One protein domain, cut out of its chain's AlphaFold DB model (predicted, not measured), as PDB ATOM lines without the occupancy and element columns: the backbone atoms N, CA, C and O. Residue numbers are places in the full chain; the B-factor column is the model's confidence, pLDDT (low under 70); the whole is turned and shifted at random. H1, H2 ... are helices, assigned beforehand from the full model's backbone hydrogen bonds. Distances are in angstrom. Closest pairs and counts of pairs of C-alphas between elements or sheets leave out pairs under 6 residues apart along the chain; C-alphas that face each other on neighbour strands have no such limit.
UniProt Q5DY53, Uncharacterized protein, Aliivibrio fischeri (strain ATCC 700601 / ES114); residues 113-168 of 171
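What this domain is: This is residues 113 to 168 of the 171 residues of an uncharacterized protein of Aliivibrio fischeri (strain ATCC 700601 / ES114) (UniProt Q5DY53). Two helices, H1 and the long H4, make a narrow V, coming nearest each other between Phe 116 and Tyr 166, and the short helix H2 fills the wider part of the V, packing on the last part of H1 and on the first half of H4. The very short H3 packs on H2 off to one side, and H4 runs along most of the longest axis. The printed part has 56 residues with four named helices, in the order H1, H2, H3, H4, and no named strand; the class is all helix. It is compact, with a radius of gyration of the C-alphas of 11.2 A, yet elongated in outline, spanning 35 by 21 by 16 A.

Where its parts are: H1 takes residues 113 to 125, beginning at C-alpha 113 at (44.318, -50.679, -52.581), and measures 18.3 A from first to last C-alpha. H2, residues 129 to 135, measures 10.0 A and begins at C-alpha 129 at (45.878, -45.642, -29.263). H3, residues 140 to 143, measures 5.6 A. H4, residues 148 to 166, is the longest helix at 27.1 A and ends at C-alpha 166 at (38.038, -51.944, -48.050).

How they stand to each other: H2 is the hub and touches the three other helices. H1 touches H2 with residues 119 to 123 alone; the closest C-alphas, those of Tyr 123 and Lys 132, are 5.4 A apart. The two form a helical hairpin, at a shallow tilt of 22 degrees, opposite ways. H4 touches H2 with residues 151 to 158 alone, closest at the C-alphas of Phe 133 and Cys 155, 5.3 A apart. These two run the same way at a shallow tilt of 26 degrees. H3 touches H2, with the C-alphas of Ile 134 and Pro 140 closest at 6.3 A. H1 and H4 are close but not clearly touching, with the C-alphas of Phe 116 and Tyr 166 closest at 6.8 A; they run opposite ways at a shallow tilt of 17 degrees. H3 and H4 are close but not clearly touching, with the C-alphas of Leu 143 and Gln 151 closest at 5.9 A. H1 and H3 are apart. In H1, H2 and H4 every O i to N i+4 pair is within hydrogen-bond range; H3 is too short for such a pair, and its one O i to N i+3 pair is within range.

The domain as a whole: The two C-alphas farthest apart, those of Gly 145 and Pro 168, are 35.0 A from each other, while the first and last printed C-alphas, of Gln 113 and Pro 168, are 10.3 A apart. The printed part has no cut, and the links H1 to H2, H2 to H3 and H3 to H4 are tight. The mean pLDDT of the printed part is 89.0, and no printed residue is under 70 in this model.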
ATOM      1  N   GLN A 113      43.206 -49.862 -53.046       79.69
ATOM      2  CA  GLN A 113      44.318 -50.679 -52.581       79.69
ATOM      3  C   GLN A 113      45.438 -49.789 -52.037       79.69
ATOM      4  O   GLN A 113      45.861 -49.982 -50.898       79.69
ATOM      5  N   ALA A 114      45.858 -48.776 -52.801       83.44
ATOM      6  CA  ALA A 114      46.874 -47.825 -52.354       83.44
ATOM      7  C   ALA A 114      46.432 -47.050 -51.100       83.44
ATOM      8  O   ALA A 114      47.214 -46.891 -50.165       83.44
ATOM      9  N   GLU A 115      45.168 -46.621 -51.038       85.50
ATOM     10  CA  GLU A 115      44.609 -45.923 -49.871       85.50
ATOM     11  C   GLU A 115      44.561 -46.835 -48.631       85.50
ATOM     12  O   GLU A 115      44.920 -46.430 -47.522       85.50
ATOM     13  N   PHE A 116      44.161 -48.097 -48.811       87.75
ATOM     14  CA  PHE A 116      44.161 -49.080 -47.733       87.75
ATOM     15  C   PHE A 116      45.571 -49.363 -47.209       87.75
ATOM     16  O   PHE A 116      45.768 -49.474 -45.993       87.75
ATOM     17  N   ASP A 117      46.545 -49.486 -48.109       86.56
ATOM     18  CA  ASP A 117      47.932 -49.767 -47.764       86.56
ATOM     19  C   ASP A 117      48.595 -48.578 -47.054       86.56
ATOM     20  O   ASP A 117      49.228 -48.793 -46.016       86.56
ATOM     21  N   ASP A 118      48.357 -47.340 -47.504       90.19
ATOM     22  CA  ASP A 118      48.822 -46.118 -46.825       90.19
ATOM     23  C   ASP A 118      48.274 -46.023 -45.396       90.19
ATOM     24  O   ASP A 118      49.030 -45.937 -44.421       90.19
ATOM     25  N   ILE A 119      46.951 -46.136 -45.234       90.25
ATOM     26  CA  ILE A 119      46.310 -46.045 -43.917       90.25
ATOM     27  C   ILE A 119      46.792 -47.182 -43.004       90.25
ATOM     28  O   ILE A 119      47.025 -46.975 -41.809       90.25
ATOM     29  N   ASN A 120      47.000 -48.390 -43.536       89.56
ATOM     30  CA  ASN A 120      47.572 -49.500 -42.771       89.56
ATOM     31  C   ASN A 120      49.018 -49.266 -42.354       89.56
ATOM     32  O   ASN A 120      49.399 -49.668 -41.251       89.56
ATOM     33  N   GLN A 121      49.831 -48.674 -43.224       90.38
ATOM     34  CA  GLN A 121      51.216 -48.350 -42.923       90.38
ATOM     35  C   GLN A 121      51.282 -47.295 -41.820       90.38
ATOM     36  O   GLN A 121      51.943 -47.515 -40.805       90.38
ATOM     37  N   ARG A 122      50.507 -46.214 -41.946       90.00
ATOM     38  CA  ARG A 122      50.378 -45.180 -40.911       90.00
ATOM     39  C   ARG A 122      49.892 -45.767 -39.586       90.00
ATOM     40  O   ARG A 122      50.484 -45.501 -38.546       90.00
ATOM     41  N   TYR A 123      48.883 -46.640 -39.619       92.19
ATOM     42  CA  TYR A 123      48.359 -47.310 -38.425       92.19
ATOM     43  C   TYR A 123      49.405 -48.196 -37.724       92.19
ATOM     44  O   TYR A 123      49.428 -48.270 -36.494       92.19
ATOM     45  N   LYS A 124      50.263 -48.893 -38.485       89.56
ATOM     46  CA  LYS A 124      51.351 -49.720 -37.930       89.56
ATOM     47  C   LYS A 124      52.448 -48.876 -37.285       89.56
ATOM     48  O   LYS A 124      53.017 -49.318 -36.293       89.56
ATOM     49  N   ASN A 125      52.717 -47.701 -37.849       91.81
ATOM     50  CA  ASN A 125      53.758 -46.792 -37.377       91.81
ATOM     51  C   ASN A 125      53.319 -45.947 -36.172       91.81
ATOM     52  O   ASN A 125      54.173 -45.438 -35.460       91.81
ATOM     53  N   ALA A 126      52.012 -45.803 -35.934       92.31
ATOM     54  CA  ALA A 126      51.484 -45.055 -34.799       92.31
ATOM     55  C   ALA A 126      51.795 -45.727 -33.452       92.31
ATOM     56  O   ALA A 126      51.594 -46.939 -33.268       92.31
ATOM     57  N   GLU A 127      52.221 -44.925 -32.480       88.81
ATOM     58  CA  GLU A 127      52.616 -45.406 -31.156       88.81
ATOM     59  C   GLU A 127      51.407 -45.458 -30.221       88.81
ATOM     60  O   GLU A 127      51.168 -46.469 -29.547       88.81
ATOM     61  N   THR A 128      50.574 -44.416 -30.249       90.81
ATOM     62  CA  THR A 128      49.462 -44.259 -29.310       90.81
ATOM     63  C   THR A 128      48.145 -44.844 -29.833       90.81
ATOM     64  O   THR A 128      47.934 -45.061 -31.030       90.81
ATOM     65  N   THR A 129      47.230 -45.158 -28.907       87.25
ATOM     66  CA  THR A 129      45.878 -45.642 -29.263       87.25
ATOM     67  C   THR A 129      45.057 -44.528 -29.917       87.25
ATOM     68  O   THR A 129      44.253 -44.798 -30.803       87.25
ATOM     69  N   GLU A 130      45.291 -43.285 -29.505       88.62
ATOM     70  CA  GLU A 130      44.630 -42.099 -30.038       88.62
ATOM     71  C   GLU A 130      45.039 -41.823 -31.489       88.62
ATOM     72  O   GLU A 130      44.171 -41.730 -32.352       88.62
ATOM     73  N   GLU A 131      46.339 -41.832 -31.803       89.69
ATOM     74  CA  GLU A 131      46.822 -41.727 -33.190       89.69
ATOM     75  C   GLU A 131      46.218 -42.811 -34.082       89.69
ATOM     76  O   GLU A 131      45.742 -42.536 -35.184       89.69
ATOM     77  N   LYS A 132      46.191 -44.053 -33.590       92.12
ATOM     78  CA  LYS A 132      45.582 -45.184 -34.299       92.12
ATOM     79  C   LYS A 132      44.099 -44.962 -34.571       92.12
ATOM     80  O   LYS A 132      43.626 -45.322 -35.647       92.12
ATOM     81  N   PHE A 133      43.379 -44.370 -33.626       91.88
ATOM     82  CA  PHE A 133      41.968 -44.040 -33.776       91.88
ATOM     83  C   PHE A 133      41.752 -42.940 -34.824       91.88
ATOM     84  O   PHE A 133      40.910 -43.102 -35.708       91.88
ATOM     85  N   ILE A 134      42.564 -41.879 -34.791       91.69
ATOM     86  CA  ILE A 134      42.515 -40.764 -35.751       91.69
ATOM     87  C   ILE A 134      42.835 -41.247 -37.171       91.69
ATOM     88  O   ILE A 134      42.116 -40.921 -38.113       91.69
ATOM     89  N   ILE A 135      43.873 -42.073 -37.339       92.25
ATOM     90  CA  ILE A 135      44.288 -42.613 -38.647       92.25
ATOM     91  C   ILE A 135      43.173 -43.428 -39.309       92.25
ATOM     92  O   ILE A 135      43.034 -43.415 -40.528       92.25
ATOM     93  N   LEU A 136      42.356 -44.121 -38.514       92.19
ATOM     94  CA  LEU A 136      41.210 -44.888 -39.005       92.19
ATOM     95  C   LEU A 136      39.966 -44.023 -39.291       92.19
ATOM     96  O   LEU A 136      38.928 -44.572 -39.658       92.19
ATOM     97  N   GLY A 137      40.055 -42.698 -39.131       88.69
ATOM     98  CA  GLY A 137      38.957 -41.750 -39.342       88.69
ATOM     99  C   GLY A 137      38.082 -41.513 -38.108       88.69
ATOM    100  O   GLY A 137      36.944 -41.065 -38.238       88.69
ATOM    101  N   GLY A 138      38.572 -41.855 -36.914       89.19
ATOM    102  CA  GLY A 138      37.890 -41.602 -35.650       89.19
ATOM    103  C   GLY A 138      38.061 -40.158 -35.170       89.19
ATOM    104  O   GLY A 138      39.091 -39.532 -35.398       89.19
ATOM    105  N   ASP A 139      37.050 -39.634 -34.476       90.25
ATOM    106  CA  ASP A 139      37.097 -38.304 -33.854       90.25
ATOM    107  C   ASP A 139      37.774 -38.386 -32.469       90.25
ATOM    108  O   ASP A 139      37.233 -39.074 -31.597       90.25
ATOM    109  N   PRO A 140      38.914 -37.706 -32.232       85.75
ATOM    110  CA  PRO A 140      39.653 -37.798 -30.969       85.75
ATOM    111  C   PRO A 140      38.800 -37.433 -29.748       85.75
ATOM    112  O   PRO A 140      38.930 -38.069 -28.705       85.75
ATOM    113  N   LYS A 141      37.825 -36.524 -29.895       88.50
ATOM    114  CA  LYS A 141      36.920 -36.125 -28.802       88.50
ATOM    115  C   LYS A 141      36.075 -37.278 -28.264       88.50
ATOM    116  O   LYS A 141      35.600 -37.231 -27.136       88.50
ATOM    117  N   LYS A 142      35.869 -38.334 -29.057       87.25
ATOM    118  CA  LYS A 142      35.138 -39.534 -28.622       87.25
ATOM    119  C   LYS A 142      35.956 -40.427 -27.696       87.25
ATOM    120  O   LYS A 142      35.407 -41.393 -27.176       87.25
ATOM    121  N   LEU A 143      37.249 -40.164 -27.524       85.88
ATOM    122  CA  LEU A 143      38.107 -40.895 -26.595       85.88
ATOM    123  C   LEU A 143      38.178 -40.222 -25.219       85.88
ATOM    124  O   LEU A 143      38.541 -40.894 -24.246       85.88
ATOM    125  N   ASP A 144      37.800 -38.945 -25.129       87.00
ATOM    126  CA  ASP A 144      37.824 -38.169 -23.893       87.00
ATOM    127  C   ASP A 144      36.908 -38.784 -22.831       87.00
ATOM    128  O   ASP A 144      35.785 -39.213 -23.097       87.00
ATOM    129  N   GLY A 145      37.408 -38.862 -21.598       83.38
ATOM    130  CA  GLY A 145      36.665 -39.411 -20.458       83.38
ATOM    131  C   GLY A 145      36.513 -40.939 -20.447       83.38
ATOM    132  O   GLY A 145      36.035 -41.495 -19.458       83.38
ATOM    133  N   HIS A 146      36.953 -41.648 -21.490       88.06
ATOM    134  CA  HIS A 146      36.960 -43.108 -21.512       88.06
ATOM    135  C   HIS A 146      38.270 -43.689 -20.968       88.06
ATOM    136  O   HIS A 146      39.358 -43.158 -21.170       88.06
ATOM    137  N   SER A 147      38.179 -44.840 -20.296       91.50
ATOM    138  CA  SER A 147      39.367 -45.562 -19.831       91.50
ATOM    139  C   SER A 147      40.206 -46.078 -21.006       91.50
ATOM    140  O   SER A 147      39.666 -46.430 -22.057       91.50
ATOM    141  N   LEU A 148      41.521 -46.242 -20.807       86.38
ATOM    142  CA  LEU A 148      42.437 -46.794 -21.821       86.38
ATOM    143  C   LEU A 148      41.957 -48.134 -22.402       86.38
ATOM    144  O   LEU A 148      42.150 -48.417 -23.583       86.38
ATOM    145  N   ARG A 149      41.315 -48.975 -21.581       90.19
ATOM    146  CA  ARG A 149      40.713 -50.231 -22.048       90.19
ATOM    147  C   ARG A 149      39.587 -49.965 -23.046       90.19
ATOM    148  O   ARG A 149      39.583 -50.571 -24.114       90.19
ATOM    149  N   LYS A 150      38.668 -49.056 -22.716       89.75
ATOM    150  CA  LYS A 150      37.535 -48.719 -23.581       89.75
ATOM    151  C   LYS A 150      37.995 -48.038 -24.872       89.75
ATOM    152  O   LYS A 150      37.508 -48.391 -25.939       89.75
ATOM    153  N   GLN A 151      38.996 -47.162 -24.797       89.44
ATOM    154  CA  GLN A 151      39.620 -46.546 -25.974       89.44
ATOM    155  C   GLN A 151      40.222 -47.597 -26.926       89.44
ATOM    156  O   GLN A 151      40.039 -47.523 -28.141       89.44
ATOM    157  N   ARG A 152      40.888 -48.632 -26.389       90.00
ATOM    158  CA  ARG A 152      41.409 -49.752 -27.196       90.00
ATOM    159  C   ARG A 152      40.295 -50.557 -27.861       90.00
ATOM    160  O   ARG A 152      40.429 -50.900 -29.032       90.00
ATOM    161  N   GLU A 153      39.212 -50.848 -27.142       91.81
ATOM    162  CA  GLU A 153      38.035 -51.530 -27.703       91.81
ATOM    163  C   GLU A 153      37.440 -50.724 -28.869       91.81
ATOM    164  O   GLU A 153      37.267 -51.266 -29.960       91.81
ATOM    165  N   MET A 154      37.252 -49.412 -28.689       91.31
ATOM    166  CA  MET A 154      36.759 -48.510 -29.738       91.31
ATOM    167  C   MET A 154      37.681 -48.481 -30.964       91.31
ATOM    168  O   MET A 154      37.211 -48.514 -32.101       91.31
ATOM    169  N   CYS A 155      39.000 -48.483 -30.760       92.56
ATOM    170  CA  CYS A 155      39.964 -48.552 -31.857       92.56
ATOM    171  C   CYS A 155      39.902 -49.888 -32.619       92.56
ATOM    172  O   CYS A 155      40.028 -49.903 -33.845       92.56
ATOM    173  N   ILE A 156      39.683 -51.014 -31.929       92.25
ATOM    174  CA  ILE A 156      39.529 -52.339 -32.556       92.25
ATOM    175  C   ILE A 156      38.237 -52.407 -33.381       92.25
ATOM    176  O   ILE A 156      38.240 -52.931 -34.502       92.25
ATOM    177  N   GLU A 157      37.139 -51.870 -32.852       92.81
ATOM    178  CA  GLU A 157      35.862 -51.777 -33.564       92.81
ATOM    179  C   GLU A 157      36.012 -50.954 -34.845       92.81
ATOM    180  O   GLU A 157      35.660 -51.427 -35.930       92.81
ATOM    181  N   LEU A 158      36.631 -49.774 -34.743       92.56
ATOM    182  CA  LEU A 158      36.883 -48.899 -35.882       92.56
ATOM    183  C   LEU A 158      37.798 -49.570 -36.916       92.56
ATOM    184  O   LEU A 158      37.528 -49.518 -38.116       92.56
ATOM    185  N   LYS A 159      38.822 -50.311 -36.467       92.19
ATOM    186  CA  LYS A 159      39.699 -51.078 -37.365       92.19
ATOM    187  C   LYS A 159      38.945 -52.175 -38.110       92.19
ATOM    188  O   LYS A 159      39.211 -52.436 -39.284       92.19
ATOM    189  N   THR A 160      37.999 -52.820 -37.437       90.50
ATOM    190  CA  THR A 160      37.154 -53.857 -38.033       90.50
ATOM    191  C   THR A 160      36.223 -53.263 -39.086       90.50
ATOM    192  O   THR A 160      36.086 -53.838 -40.167       90.50
ATOM    193  N   GLN A 161      35.621 -52.104 -38.808       90.19
ATOM    194  CA  GLN A 161      34.787 -51.378 -39.771       90.19
ATOM    195  C   GLN A 161      35.598 -50.926 -40.987       90.19
ATOM    196  O   GLN A 161      35.189 -51.186 -42.117       90.19
ATOM    197  N   PHE A 162      36.780 -50.350 -40.756       91.31
ATOM    198  CA  PHE A 162      37.726 -49.985 -41.805       91.31
ATOM    199  C   PHE A 162      38.033 -51.186 -42.708       91.31
ATOM    200  O   PHE A 162      37.765 -51.149 -43.903       91.31
ATOM    201  N   ASN A 163      38.478 -52.314 -42.145       88.31
ATOM    202  CA  ASN A 163      38.790 -53.500 -42.945       88.31
ATOM    203  C   ASN A 163      37.576 -54.023 -43.729       88.31
ATOM    204  O   ASN A 163      37.730 -54.455 -44.865       88.31
ATOM    205  N   ARG A 164      36.364 -53.981 -43.157       87.75
ATOM    206  CA  ARG A 164      35.133 -54.375 -43.867       87.75
ATOM    207  C   ARG A 164      34.828 -53.462 -45.053       87.75
ATOM    208  O   ARG A 164      34.381 -53.976 -46.070       87.75
ATOM    209  N   LYS A 165      35.084 -52.156 -44.931       86.25
ATOM    210  CA  LYS A 165      34.870 -51.172 -46.001       86.25
ATOM    211  C   LYS A 165      35.783 -51.429 -47.202       86.25
ATOM    212  O   LYS A 165      35.303 -51.384 -48.326       86.25
ATOM    213  N   TYR A 166      37.061 -51.738 -46.969       83.81
ATOM    214  CA  TYR A 166      38.038 -51.944 -48.050       83.81
ATOM    215  C   TYR A 166      38.105 -53.398 -48.555       83.81
ATOM    216  O   TYR A 166      38.554 -53.634 -49.671       83.81
ATOM    217  N   ARG A 167      37.598 -54.384 -47.796       81.94
ATOM    218  CA  ARG A 167      37.597 -55.815 -48.176       81.94
ATOM    219  C   ARG A 167      37.037 -56.128 -49.577       81.94
ATOM    220  O   ARG A 167      37.605 -57.008 -50.208       81.94
ATOM    221  N   PRO A 168      35.965 -55.487 -50.079       81.56
ATOM    222  CA  PRO A 168      35.459 -55.743 -51.432       81.56
ATOM    223  C   PRO A 168      36.399 -55.270 -52.549       81.56
ATOM    224  O   PRO A 168      36.264 -55.716 -53.684       81.56
TER     225      PRO A 168